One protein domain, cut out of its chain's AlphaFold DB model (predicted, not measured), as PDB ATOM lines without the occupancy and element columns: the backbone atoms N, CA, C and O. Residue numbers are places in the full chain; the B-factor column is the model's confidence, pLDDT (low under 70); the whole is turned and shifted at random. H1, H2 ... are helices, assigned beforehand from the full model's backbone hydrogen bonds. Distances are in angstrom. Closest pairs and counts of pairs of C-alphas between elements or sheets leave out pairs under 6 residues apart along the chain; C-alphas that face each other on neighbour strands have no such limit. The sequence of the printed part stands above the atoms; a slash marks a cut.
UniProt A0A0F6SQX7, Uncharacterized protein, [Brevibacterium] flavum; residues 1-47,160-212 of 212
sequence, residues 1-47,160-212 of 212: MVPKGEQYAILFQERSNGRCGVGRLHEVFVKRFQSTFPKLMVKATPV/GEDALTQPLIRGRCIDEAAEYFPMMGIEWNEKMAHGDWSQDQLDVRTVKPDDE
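AT A GLANCE: This is residues 1 to 47 and 160 to 212 of the 212 residues of an uncharacterized protein of [Brevibacterium] flavum (UniProt A0A0F6SQX7). Look for a loose assembly of two longer helices, H2 and H1, held apart, with the opening stretch without a named element, residues 1 to 22, passing between them around residues 9 to 12. Beyond H2 the chain goes through two one-turn helices, H3 and H4, to a tail whose residues 207 to 212 stick out. The 100 printed residues include four named helices, in the order H1, H2, H3, H4, and no named strand; the class is all helix, though under half of the residues, 40, are in named elements. The whole is only just loose, close to compact, with a radius of gyration of the C-alphas of 15.3 A and spans of 46 by 45 by 29 A.

IN THESE COORDINATES: Find C-alpha 166 at (143.452, 60.074, 33.218); from there H2, residues 166 to 183, runs 25.9 A, with a kink of 26 degrees near residue 176. H1, residues 23 to 36, starts at C-alpha 23, (150.016, 57.751, 15.545), and covers 20.6 A. H3 is residues 190 to 193, 5.3 A; H4 is residues 199 to 202, 5.1 A, ending at (139.366, 50.946, 29.560).

HOW THE PARTS SIT: Start at H2: it is close to but not clearly touching H3, where the closest C-alphas, those of Ile 174 and Ala 193, are 6.0 A apart. H1 is apart from H2, H3 and H4. H4 is apart from H2 and H3. O i to N i+4 pairs are within hydrogen-bond range in 9 of 10 for H1 and 11 of 14 for H2; H3 and H4 are too short for such a pair.

THE WHOLE: The C-alphas of Lys 39 and Gly 160, the two farthest apart, are 47.7 A apart. Residues 48 to 159 are not printed, and C-alphas 47 and 160 are 28.6 A apart across the cut. Of the links printed whole, H2 to H3 is short and H3 to H4 tight. Look for pLDDT under 70 at residues 16 to 24, 45 to 47 and 204 to 212.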
ATOM      1  N   MET A   1     135.691  58.046  21.202       74.56
ATOM      2  CA  MET A   1     134.269  58.132  21.583       74.56
ATOM      3  C   MET A   1     133.416  57.740  20.397       74.56
ATOM      4  O   MET A   1     133.654  58.243  19.305       74.56
ATOM      5  N   VAL A   2     132.477  56.819  20.606       77.25
ATOM      6  CA  VAL A   2     131.586  56.293  19.562       77.25
ATOM      7  C   VAL A   2     130.161  56.360  20.111       77.25
ATOM      8  O   VAL A   2     129.826  55.544  20.973       77.25
ATOM      9  N   PRO A   3     129.339  57.338  19.703       75.19
ATOM     10  CA  PRO A   3     127.952  57.385  20.133       75.19
ATOM     11  C   PRO A   3     127.204  56.146  19.624       75.19
ATOM     12  O   PRO A   3     127.459  55.632  18.533       75.19
ATOM     13  N   LYS A   4     126.303  55.611  20.447       75.44
ATOM     14  CA  LYS A   4     125.612  54.354  20.147       75.44
ATOM     15  C   LYS A   4     124.711  54.513  18.921       75.44
ATOM     16  O   LYS A   4     123.814  55.343  18.931       75.44
ATOM     17  N   GLY A   5     124.898  53.646  17.926       75.31
ATOM     18  CA  GLY A   5     124.093  53.638  16.699       75.31
ATOM     19  C   GLY A   5     124.577  54.607  15.619       75.31
ATOM     20  O   GLY A   5     124.032  54.581  14.520       75.31
ATOM     21  N   GLU A   6     125.619  55.394  15.897       80.44
ATOM     22  CA  GLU A   6     126.157  56.366  14.952       80.44
ATOM     23  C   GLU A   6     127.238  55.779  14.041       80.44
ATOM     24  O   GLU A   6     127.927  54.809  14.369       80.44
ATOM     25  N   GLN A   7     127.400  56.407  12.876       77.62
ATOM     26  CA  GLN A   7     128.422  56.053  11.883       77.62
ATOM     27  C   GLN A   7     129.750  56.794  12.096       77.62
ATOM     28  O   GLN A   7     130.738  56.492  11.424       77.62
ATOM     29  N   TYR A   8     129.778  57.748  13.027       78.38
ATOM     30  CA  TYR A   8     130.931  58.597  13.301       78.38
ATOM     31  C   TYR A   8     131.523  58.303  14.677       78.38
ATOM     32  O   TYR A   8     130.829  57.952  15.632       78.38
ATOM     33  N   ALA A   9     132.833  58.488  14.776       80.88
ATOM     34  CA  ALA A   9     133.587  58.366  16.008       80.88
ATOM     35  C   ALA A   9     134.634  59.476  16.073       80.88
ATOM     36  O   ALA A   9     135.259  59.798  15.065       80.88
ATOM     37  N   ILE A  10     134.864  60.006  17.271       80.44
ATOM     38  CA  ILE A  10     135.951  60.956  17.528       80.44
ATOM     39  C   ILE A  10     137.057  60.229  18.278       80.44
ATOM     40  O   ILE A  10     136.811  59.596  19.310       80.44
ATOM     41  N   LEU A  11     138.280  60.314  17.766       79.12
ATOM     42  CA  LEU A  11     139.475  59.784  18.409       79.12
ATOM     43  C   LEU A  11     140.340  60.951  18.883       79.12
ATOM     44  O   LEU A  11     140.788  61.753  18.071       79.12
ATOM     45  N   PHE A  12     140.600  61.008  20.186       79.50
ATOM     46  CA  PHE A  12     141.529  61.970  20.767       79.50
ATOM     47  C   PHE A  12     142.919  61.341  20.846       79.50
ATOM     48  O   PHE A  12     143.061  60.191  21.266       79.50
ATOM     49  N   GLN A  13     143.936  62.090  20.429       77.00
ATOM     50  CA  GLN A  13     145.330  61.661  20.478       77.00
ATOM     51  C   GLN A  13     146.147  62.691  21.250       77.00
ATOM     52  O   GLN A  13     146.281  63.835  20.820       77.00
ATOM     53  N   GLU A  14     146.711  62.273  22.378       76.38
ATOM     54  CA  GLU A  14     147.621  63.110  23.151       76.38
ATOM     55  C   GLU A  14     148.976  63.238  22.444       76.38
ATOM     56  O   GLU A  14     149.526  62.268  21.903       76.38
ATOM     57  N   ARG A  15     149.534  64.452  22.470       72.44
ATOM     58  CA  ARG A  15     150.885  64.750  21.988       72.44
ATOM     59  C   ARG A  15     151.674  65.441  23.090       72.44
ATOM     60  O   ARG A  15     151.165  66.351  23.728       72.44
ATOM     61  N   SER A  16     152.939  65.063  23.244       67.69
ATOM     62  CA  SER A  16     153.894  65.719  24.140       67.69
ATOM     63  C   SER A  16     155.161  66.063  23.360       67.69
ATOM     64  O   SER A  16     155.677  65.229  22.612       67.69
ATOM     65  N   ASN A  17     155.646  67.305  23.477       62.34
ATOM     66  CA  ASN A  17     156.837  67.807  22.772       62.34
ATOM     67  C   ASN A  17     156.834  67.511  21.258       62.34
ATOM     68  O   ASN A  17     157.805  67.000  20.700       62.34
ATOM     69  N   GLY A  18     155.696  67.734  20.593       55.12
ATOM     70  CA  GLY A  18     155.522  67.463  19.159       55.12
ATOM     71  C   GLY A  18     155.434  65.977  18.785       55.12
ATOM     72  O   GLY A  18     155.035  65.648  17.663       55.12
ATOM     73  N   ARG A  19     155.708  65.060  19.719       53.53
ATOM     74  CA  ARG A  19     155.636  63.611  19.519       53.53
ATOM     75  C   ARG A  19     154.264  63.082  19.926       53.53
ATOM     76  O   ARG A  19     153.728  63.425  20.974       53.53
ATOM     77  N   CYS A  20     153.701  62.226  19.083       61.53
ATOM     78  CA  CYS A  20     152.491  61.467  19.373       61.53
ATOM     79  C   CYS A  20     152.894  59.997  19.492       61.53
ATOM     80  O   CYS A  20     153.268  59.391  18.488       61.53
ATOM     81  N   GLY A  21     152.809  59.407  20.687       55.50
ATOM     82  CA  GLY A  21     153.024  57.961  20.858       55.50
ATOM     83  C   GLY A  21     151.951  57.105  20.164       55.50
ATOM     84  O   GLY A  21     152.097  55.893  20.039       55.50
ATOM     85  N   VAL A  22     150.877  57.747  19.692       59.62
ATOM     86  CA  VAL A  22     149.594  57.129  19.347       59.62
ATOM     87  C   VAL A  22     149.303  57.170  17.838       59.62
ATOM     88  O   VAL A  22     148.295  56.624  17.396       59.62
ATOM     89  N   GLY A  23     150.189  57.742  17.009       58.66
ATOM     90  CA  GLY A  23     150.016  57.751  15.545       58.66
ATOM     91  C   GLY A  23     149.855  56.337  14.969       58.66
ATOM     92  O   GLY A  23     148.940  56.067  14.193       58.66
ATOM     93  N   ARG A  24     150.653  55.391  15.482       64.69
ATOM     94  CA  ARG A  24     150.577  53.963  15.136       64.69
ATOM     95  C   ARG A  24     149.297  53.286  15.643       64.69
ATOM     96  O   ARG A  24     148.866  52.294  15.067       64.69
ATOM     97  N   LEU A  25     148.651  53.820  16.685       70.56
ATOM     98  CA  LEU A  25     147.394  53.274  17.209       70.56
ATOM     99  C   LEU A  25     146.261  53.422  16.192       70.56
ATOM    100  O   LEU A  25     145.455  52.511  16.043       70.56
ATOM    101  N   HIS A  26     146.219  54.552  15.480       72.19
ATOM    102  CA  HIS A  26     145.237  54.778  14.425       72.19
ATOM    103  C   HIS A  26     145.406  53.756  13.293       72.19
ATOM    104  O   HIS A  26     144.438  53.111  12.901       72.19
ATOM    105  N   GLU A  27     146.637  53.538  12.825       71.69
ATOM    106  CA  GLU A  27     146.937  52.536  11.795       71.69
ATOM    107  C   GLU A  27     146.548  51.119  12.239       71.69
ATOM    108  O   GLU A  27     145.888  50.387  11.498       71.69
ATOM    109  N   VAL A  28     146.908  50.737  13.470       75.12
ATOM    110  CA  VAL A  28     146.562  49.432  14.055       75.12
ATOM    111  C   VAL A  28     145.048  49.276  14.195       75.12
ATOM    112  O   VAL A  28     144.510  48.221  13.852       75.12
ATOM    113  N   PHE A  29     144.348  50.322  14.640       79.00
ATOM    114  CA  PHE A  29     142.892  50.339  14.736       79.00
ATOM    115  C   PHE A  29     142.243  50.149  13.365       79.00
ATOM    116  O   PHE A  29     141.432  49.240  13.207       79.00
ATOM    117  N   VAL A  30     142.630  50.947  12.363       79.12
ATOM    118  CA  VAL A  30     142.085  50.856  10.998       79.12
ATOM    119  C   VAL A  30     142.318  49.459  10.427       79.12
ATOM    120  O   VAL A  30     141.372  48.833   9.945       79.12
ATOM    121  N   LYS A  31     143.538  48.924  10.558       79.75
ATOM    122  CA  LYS A  31     143.884  47.571  10.102       79.75
ATOM    123  C   LYS A  31     143.014  46.507  10.779       79.75
ATOM    124  O   LYS A  31     142.479  45.622  10.111       79.75
ATOM    125  N   ARG A  32     142.839  46.588  12.104       82.12
ATOM    126  CA  ARG A  32     142.022  45.629  12.863       82.12
ATOM    127  C   ARG A  32     140.537  45.749  12.525       82.12
ATOM    128  O   ARG A  32     139.870  44.724  12.379       82.12
ATOM    129  N   PHE A  33     140.032  46.969  12.373       83.25
ATOM    130  CA  PHE A  33     138.642  47.236  12.019       83.25
ATOM    131  C   PHE A  33     138.320  46.670  10.638       83.25
ATOM    132  O   PHE A  33     137.374  45.903  10.507       83.25
ATOM    133  N   GLN A  34     139.143  46.966   9.629       83.62
ATOM    134  CA  GLN A  34     138.960  46.463   8.264       83.62
ATOM    135  C   GLN A  34     139.016  44.931   8.197       83.62
ATOM    136  O   GLN A  34     138.223  44.317   7.491       83.62
ATOM    137  N   SER A  35     139.899  44.295   8.976       82.69
ATOM    138  CA  SER A  35     139.944  42.829   9.079       82.69
ATOM    139  C   SER A  35     138.692  42.234   9.729       82.69
ATOM    140  O   SER A  35     138.324  41.109   9.405       82.69
ATOM    141  N   THR A  36     138.072  42.949  10.668       86.69
ATOM    142  CA  THR A  36     136.890  42.473  11.405       86.69
ATOM    143  C   THR A  36     135.604  42.743  10.620       86.69
ATOM    144  O   THR A  36     134.684  41.929  10.620       86.69
ATOM    145  N   PHE A  37     135.558  43.868   9.905       85.38
ATOM    146  CA  PHE A  37     134.406  44.357   9.156       85.38
ATOM    147  C   PHE A  37     134.787  44.623   7.689       85.38
ATOM    148  O   PHE A  37     134.828  45.775   7.260       85.38
ATOM    149  N   PRO A  38     135.016  43.578   6.871       83.88
ATOM    150  CA  PRO A  38     135.584  43.714   5.521       83.88
ATOM    151  C   PRO A  38     134.686  44.454   4.519       83.88
ATOM    152  O   PRO A  38     135.137  44.842   3.446       83.88
ATOM    153  N   LYS A  39     133.403  44.639   4.849       87.38
ATOM    154  CA  LYS A  39     132.435  45.389   4.033       87.38
ATOM    155  C   LYS A  39     132.356  46.872   4.403       87.38
ATOM    156  O   LYS A  39     131.640  47.615   3.740       87.38
ATOM    157  N   LEU A  40     133.034  47.288   5.472       80.88
ATOM    158  CA  LEU A  40     133.019  48.655   5.980       80.88
ATOM    159  C   LEU A  40     134.391  49.300   5.774       80.88
ATOM    160  O   LEU A  40     135.428  48.656   5.918       80.88
ATOM    161  N   MET A  41     134.392  50.592   5.460       79.25
ATOM    162  CA  MET A  41     135.608  51.382   5.288       79.25
ATOM    163  C   MET A  41     135.660  52.462   6.363       79.25
ATOM    164  O   MET A  41     134.732  53.257   6.487       79.25
ATOM    165  N   VAL A  42     136.762  52.510   7.110       78.12
ATOM    166  CA  VAL A  42     137.030  53.617   8.033       78.12
ATOM    167  C   VAL A  42     137.562  54.789   7.221       78.12
ATOM    168  O   VAL A  42     138.638  54.697   6.631       78.12
ATOM    169  N   LYS A  43     136.808  55.888   7.190       76.12
ATOM    170  CA  LYS A  43     137.303  57.184   6.724       76.12
ATOM    171  C   LYS A  43     137.668  58.006   7.950       76.12
ATOM    172  O   LYS A  43     136.789  58.384   8.715       76.12
ATOM    173  N   ALA A  44     138.959  58.238   8.139       70.38
ATOM    174  CA  ALA A  44     139.456  59.106   9.190       70.38
ATOM    175  C   ALA A  44     139.803  60.459   8.579       70.38
ATOM    176  O   ALA A  44     140.687  60.557   7.728       70.38
ATOM    177  N   THR A  45     139.090  61.487   9.007       67.25
ATOM    178  CA  THR A  45     139.400  62.878   8.690       67.25
ATOM    179  C   THR A  45     139.688  63.606   9.994       67.25
ATOM    180  O   THR A  45     139.040  63.305  11.001       67.25
ATOM    181  N   PRO A  46     140.642  64.549  10.015       67.19
ATOM    182  CA  PRO A  46     140.804  65.410  11.171       67.19
ATOM    183  C   PRO A  46     139.495  66.150  11.451       67.19
ATOM    184  O   PRO A  46     138.797  66.548  10.517       67.19
ATOM    185  N   VAL A  47     139.150  66.307  12.728       66.25
ATOM    186  CA  VAL A  47     138.055  67.200  13.107       66.25
ATOM    187  C   VAL A  47     138.563  68.617  12.930       66.25
ATOM    188  O   VAL A  47     139.607  68.981  13.478       66.25
ATOM    189  N   GLY A 160     155.781  73.482  33.033       70.44
ATOM    190  CA  GLY A 160     155.858  73.617  34.490       70.44
ATOM    191  C   GLY A 160     154.550  73.290  35.210       70.44
ATOM    192  O   GLY A 160     154.522  73.363  36.435       70.44
ATOM    193  N   GLU A 161     153.500  72.913  34.478       77.25
ATOM    194  CA  GLU A 161     152.279  72.356  35.053       77.25
ATOM    195  C   GLU A 161     152.395  70.837  35.235       77.25
ATOM    196  O   GLU A 161     153.063  70.140  34.464       77.25
ATOM    197  N   ASP A 162     151.721  70.321  36.262       82.00
ATOM    198  CA  ASP A 162     151.629  68.885  36.501       82.00
ATOM    199  C   ASP A 162     150.780  68.200  35.425       82.00
ATOM    200  O   ASP A 162     149.751  68.721  34.990       82.00
ATOM    201  N   ALA A 163     151.177  66.985  35.038       81.94
ATOM    202  CA  ALA A 163     150.420  66.174  34.092       81.94
ATOM    203  C   ALA A 163     148.994  65.901  34.604       81.94
ATOM    204  O   ALA A 163     148.795  65.493  35.753       81.94
ATOM    205  N   LEU A 164     147.994  66.067  33.731       83.06
ATOM    206  CA  LEU A 164     146.613  65.734  34.069       83.06
ATOM    207  C   LEU A 164     146.460  64.235  34.351       83.06
ATOM    208  O   LEU A 164     147.026  63.376  33.676       83.06
ATOM    209  N   THR A 165     145.620  63.910  35.332       83.44
ATOM    210  CA  THR A 165     145.233  62.522  35.595       83.44
ATOM    211  C   THR A 165     144.322  61.997  34.481       83.44
ATOM    212  O   THR A 165     143.584  62.759  33.852       83.44
ATOM    213  N   GLN A 166     144.307  60.679  34.252       80.19
ATOM    214  CA  GLN A 166     143.452  60.074  33.218       80.19
ATOM    215  C   GLN A 166     141.961  60.451  33.336       80.19
ATOM    216  O   GLN A 166     141.354  60.733  32.300       80.19
ATOM    217  N   PRO A 167     141.346  60.528  34.538       81.00
ATOM    218  CA  PRO A 167     139.967  60.997  34.667       81.00
ATOM    219  C   PRO A 167     139.763  62.438  34.184       81.00
ATOM    220  O   PRO A 167     138.746  62.725  33.557       81.00
ATOM    221  N   LEU A 168     140.730  63.329  34.429       84.31
ATOM    222  CA  LEU A 168     140.672  64.720  33.971       84.31
ATOM    223  C   LEU A 168     140.829  64.812  32.451       84.31
ATOM    224  O   LEU A 168     140.055  65.513  31.804       84.31
ATOM    225  N   ILE A 169     141.761  64.048  31.871       83.38
ATOM    226  CA  ILE A 169     141.919  63.948  30.411       83.38
ATOM    227  C   ILE A 169     140.626  63.428  29.777       83.38
ATOM    228  O   ILE A 169     140.134  63.996  28.804       83.38
ATOM    229  N   ARG A 170     140.023  62.382  30.350       82.00
ATOM    230  CA  ARG A 170     138.743  61.847  29.877       82.00
ATOM    231  C   ARG A 170     137.632  62.897  29.938       82.00
ATOM    232  O   ARG A 170     136.874  63.000  28.978       82.00
ATOM    233  N   GLY A 171     137.537  63.652  31.034       83.31
ATOM    234  CA  GLY A 171     136.577  64.750  31.172       83.31
ATOM    235  C   GLY A 171     136.727  65.775  30.048       83.31
ATOM    236  O   GLY A 171     135.761  66.053  29.347       83.31
ATOM    237  N   ARG A 172     137.964  66.216  29.776       83.44
ATOM    238  CA  ARG A 172     138.266  67.117  28.652       83.44
ATOM    239  C   ARG A 172     137.821  66.545  27.307       83.44
ATOM    240  O   ARG A 172     137.176  67.242  26.538       83.44
ATOM    241  N   CYS A 173     138.115  65.276  27.028       85.06
ATOM    242  CA  CYS A 173     137.683  64.631  25.785       85.06
ATOM    243  C   CYS A 173     136.150  64.603  25.634       85.06
ATOM    244  O   CYS A 173     135.645  64.743  24.524       85.06
ATOM    245  N   ILE A 174     135.408  64.419  26.730       86.62
ATOM    246  CA  ILE A 174     133.938  64.437  26.722       86.62
ATOM    247  C   ILE A 174     133.413  65.849  26.441       86.62
ATOM    248  O   ILE A 174     132.534  66.001  25.592       86.62
ATOM    249  N   ASP A 175     133.970  66.864  27.102       85.25
ATOM    250  CA  ASP A 175     133.585  68.267  26.900       85.25
ATOM    251  C   ASP A 175     133.785  68.702  25.441       85.25
ATOM    252  O   ASP A 175     132.962  69.409  24.865       85.25
ATOM    253  N   GLU A 176     134.877  68.250  24.831       83.69
ATOM    254  CA  GLU A 176     135.236  68.563  23.448       83.69
ATOM    255  C   GLU A 176     134.379  67.770  22.453       83.69
ATOM    256  O   GLU A 176     133.934  68.295  21.433       83.69
ATOM    257  N   ALA A 177     134.051  66.516  22.767       84.50
ATOM    258  CA  ALA A 177     133.118  65.734  21.965       84.50
ATOM    259  C   ALA A 177     131.726  66.385  21.890       84.50
ATOM    260  O   ALA A 177     131.106  66.358  20.825       84.50
ATOM    261  N   ALA A 178     131.262  67.003  22.981       84.38
ATOM    262  CA  ALA A 178     130.004  67.746  23.008       84.38
ATOM    263  C   ALA A 178     129.987  68.945  22.043       84.38
ATOM    264  O   ALA A 178     128.921  69.331  21.571       84.38
ATOM    265  N   GLU A 179     131.154  69.511  21.725       80.88
ATOM    266  CA  GLU A 179     131.307  70.598  20.755       80.88
ATOM    267  C   GLU A 179     131.426  70.070  19.316       80.88
ATOM    268  O   GLU A 179     130.803  70.605  18.399       80.88
ATOM    269  N   TYR A 180     132.172  68.983  19.110       82.12
ATOM    270  CA  TYR A 180     132.472  68.470  17.770       82.12
ATOM    271  C   TYR A 180     131.365  67.615  17.150       82.12
ATOM    272  O   TYR A 180     131.159  67.676  15.939       82.12
ATOM    273  N   PHE A 181     130.636  66.814  17.932       84.56
ATOM    274  CA  PHE A 181     129.562  65.978  17.382       84.56
ATOM    275  C   PHE A 181     128.451  66.793  16.692       84.56
ATOM    276  O   PHE A 181     128.088  66.431  15.568       84.56
ATOM    277  N   PRO A 182     127.980  67.929  17.248       83.75
ATOM    278  CA  PRO A 182     127.038  68.807  16.554       83.75
ATOM    279  C   PRO A 182     127.540  69.310  15.195       83.75
ATOM    280  O   PRO A 182     126.757  69.405  14.251       83.75
ATOM    281  N   MET A 183     128.846  69.561  15.047       74.69
ATOM    282  CA  MET A 183     129.443  69.963  13.763       74.69
ATOM    283  C   MET A 183     129.380  68.849  12.708       74.69
ATOM    284  O   MET A 183     129.391  69.125  11.512       74.69
ATOM    285  N   MET A 184     129.281  67.592  13.146       75.94
ATOM    286  CA  MET A 184     129.091  66.416  12.292       75.94
ATOM    287  C   MET A 184     127.606  66.086  12.067       75.94
ATOM    288  O   MET A 184     127.292  65.051  11.483       75.94
ATOM    289  N   GLY A 185     126.688  66.943  12.534       80.00
ATOM    290  CA  GLY A 185     125.243  66.720  12.462       80.00
ATOM    291  C   GLY A 185     124.715  65.708  13.481       80.00
ATOM    292  O   GLY A 185     123.593  65.233  13.329       80.00
ATOM    293  N   ILE A 186     125.505  65.369  14.505       83.44
ATOM    294  CA  ILE A 186     125.108  64.448  15.572       83.44
ATOM    295  C   ILE A 186     124.616  65.254  16.767       83.44
ATOM    296  O   ILE A 186     125.354  66.054  17.344       83.44
ATOM    297  N   GLU A 187     123.374  65.006  17.175       85.38
ATOM    298  CA  GLU A 187     122.831  65.576  18.404       85.38
ATOM    299  C   GLU A 187     123.495  64.909  19.614       85.38
ATOM    300  O   GLU A 187     123.278  63.731  19.914       85.38
ATOM    301  N   TRP A 188     124.342  65.668  20.305       83.06
ATOM    302  CA  TRP A 188     125.016  65.190  21.501       83.06
ATOM    303  C   TRP A 188     124.058  65.137  22.695       83.06
ATOM    304  O   TRP A 188     123.335  66.094  22.966       83.06
ATOM    305  N   ASN A 189     124.105  64.045  23.465       82.62
ATOM    306  CA  ASN A 189     123.444  63.965  24.765       82.62
ATOM    307  C   ASN A 189     124.394  63.427  25.843       82.62
ATOM    308  O   ASN A 189     125.268  62.608  25.569       82.62
ATOM    309  N   GLU A 190     124.190  63.836  27.096       77.62
ATOM    310  CA  GLU A 190     125.064  63.451  28.216       77.62
ATOM    311  C   GLU A 190     125.128  61.937  28.461       77.62
ATOM    312  O   GLU A 190     126.138  61.425  28.940       77.62
ATOM    313  N   LYS A 191     124.095  61.174  28.081       78.62
ATOM    314  CA  LYS A 191     124.127  59.709  28.211       78.62
ATOM    315  C   LYS A 191     125.151  59.076  27.269       78.62
ATOM    316  O   LYS A 191     125.580  57.963  27.536       78.62
ATOM    317  N   MET A 192     125.574  59.771  26.209       77.88
ATOM    318  CA  MET A 192     126.647  59.335  25.307       77.88
ATOM    319  C   MET A 192     128.054  59.547  25.896       77.88
ATOM    320  O   MET A 192     129.018  58.988  25.373       77.88
ATOM    321  N   ALA A 193     128.196  60.312  26.988       75.38
ATOM    322  CA  ALA A 193     129.468  60.484  27.705       75.38
ATOM    323  C   ALA A 193     129.899  59.219  28.478       75.38
ATOM    324  O   ALA A 193     131.064  59.059  28.874       75.38
ATOM    325  N   HIS A 194     128.950  58.307  28.687       73.31
ATOM    326  CA  HIS A 194     129.114  57.083  29.451       73.31
ATOM    327  C   HIS A 194     128.705  55.887  28.592       73.31
ATOM    328  O   HIS A 194     127.779  55.956  27.793       73.31
ATOM    329  N   GLY A 195     129.407  54.774  28.755       71.25
ATOM    330  CA  GLY A 195     129.031  53.506  28.144       71.25
ATOM    331  C   GLY A 195     129.285  52.375  29.118       71.25
ATOM    332  O   GLY A 195     129.976  52.557  30.122       71.25
ATOM    333  N   ASP A 196     128.729  51.211  28.801       72.69
ATOM    334  CA  ASP A 196     128.758  50.017  29.650       72.69
ATOM    335  C   ASP A 196     130.111  49.280  29.558       72.69
ATOM    336  O   ASP A 196     130.163  48.056  29.444       72.69
ATOM    337  N   TRP A 197     131.219  50.027  29.543       73.12
ATOM    338  CA  TRP A 197     132.569  49.468  29.517       73.12
ATOM    339  C   TRP A 197     133.038  49.163  30.936       73.12
ATOM    340  O   TRP A 197     132.899  49.995  31.834       73.12
ATOM    341  N   SER A 198     133.632  47.990  31.140       77.56
ATOM    342  CA  SER A 198     134.314  47.697  32.401       77.56
ATOM    343  C   SER A 198     135.621  48.487  32.507       77.56
ATOM    344  O   SER A 198     136.218  48.860  31.497       77.56
ATOM    345  N   GLN A 199     136.103  48.705  33.733       71.88
ATOM    346  CA  GLN A 199     137.400  49.349  33.963       71.88
ATOM    347  C   GLN A 199     138.535  48.596  33.243       71.88
ATOM    348  O   GLN A 199     139.364  49.219  32.590       71.88
ATOM    349  N   ASP A 200     138.492  47.261  33.229       74.44
ATOM    350  CA  ASP A 200     139.465  46.421  32.517       74.44
ATOM    351  C   ASP A 200     139.474  46.654  30.996       74.44
ATOM    352  O   ASP A 200     140.519  46.560  30.354       74.44
ATOM    353  N   GLN A 201     138.318  46.967  30.396       70.00
ATOM    354  CA  GLN A 201     138.226  47.313  28.972       70.00
ATOM    355  C   GLN A 201     138.788  48.709  28.675       70.00
ATOM    356  O   GLN A 201     139.172  48.977  27.536       70.00
ATOM    357  N   LEU A 202     138.817  49.595  29.673       70.00
ATOM    358  CA  LEU A 202     139.366  50.946  29.560       70.00
ATOM    359  C   LEU A 202     140.873  50.978  29.849       70.00
ATOM    360  O   LEU A 202     141.595  51.728  29.196       70.00
ATOM    361  N   ASP A 203     141.366  50.116  30.740       70.06
ATOM    362  CA  ASP A 203     142.771  50.052  31.170       70.06
ATOM    363  C   ASP A 203     143.668  49.225  30.228       70.06
ATOM    364  O   ASP A 203     144.673  48.627  30.632       70.06
ATOM    365  N   VAL A 204     143.342  49.202  28.934       69.69
ATOM    366  CA  VAL A 204     144.148  48.512  27.924       69.69
ATOM    367  C   VAL A 204     145.413  49.318  27.643       69.69
ATOM    368  O   VAL A 204     145.375  50.424  27.104       69.69
ATOM    369  N   ARG A 205     146.568  48.731  27.957       64.94
ATOM    370  CA  ARG A 205     147.877  49.293  27.613       64.94
ATOM    371  C   ARG A 205     148.337  48.733  26.276       64.94
ATOM    372  O   ARG A 205     148.332  47.521  26.071       64.94
ATOM    373  N   THR A 206     148.792  49.601  25.378       58.41
ATOM    374  CA  THR A 206     149.560  49.158  24.213       58.41
ATOM    375  C   THR A 206     150.865  48.550  24.702       58.41
ATOM    376  O   THR A 206     151.751  49.267  25.171       58.41
ATOM    377  N   VAL A 207     150.983  47.231  24.616       56.22
ATOM    378  CA  VAL A 207     152.266  46.555  24.790       56.22
ATOM    379  C   VAL A 207     153.125  46.929  23.582       56.22
ATOM    380  O   VAL A 207     152.636  46.929  22.449       56.22
ATOM    381  N   LYS A 208     154.385  47.309  23.814       45.91
ATOM    382  CA  LYS A 208     155.354  47.451  22.724       45.91
ATOM    383  C   LYS A 208     155.417  46.077  22.033       45.91
ATOM    384  O   LYS A 208     155.548  45.095  22.760       45.91
ATOM    385  N   PRO A 209     155.246  45.964  20.704       44.38
ATOM    386  CA  PRO A 209     155.515  44.690  20.058       44.38
ATOM    387  C   PRO A 209     156.976  44.346  20.344       44.38
ATOM    388  O   PRO A 209     157.831  45.226  20.205       44.38
ATOM    389  N   ASP A 210     157.231  43.124  20.805       43.38
ATOM    390  CA  ASP A 210     158.590  42.603  20.885       43.38
ATOM    391  C   ASP A 210     159.212  42.705  19.486       43.38
ATOM    392  O   ASP A 210     158.536  42.461  18.481       43.38
ATOM    393  N   ASP A 211     160.460  43.171  19.424       40.22
ATOM    394  CA  ASP A 211     161.219  43.265  18.179       40.22
ATOM    395  C   ASP A 211     161.483  41.828  17.673       40.22
ATOM    396  O   ASP A 211     162.436  41.184  18.112       40.22
ATOM    397  N   GLU A 212     160.601  41.308  16.809       33.38
ATOM    398  CA  GLU A 212     160.867  40.153  15.927       33.38
ATOM    399  C   GLU A 212     161.617  40.582  14.659       33.38
ATOM    400  O   GLU A 212     161.195  41.575  14.014       33.38
TER     401      GLU A 212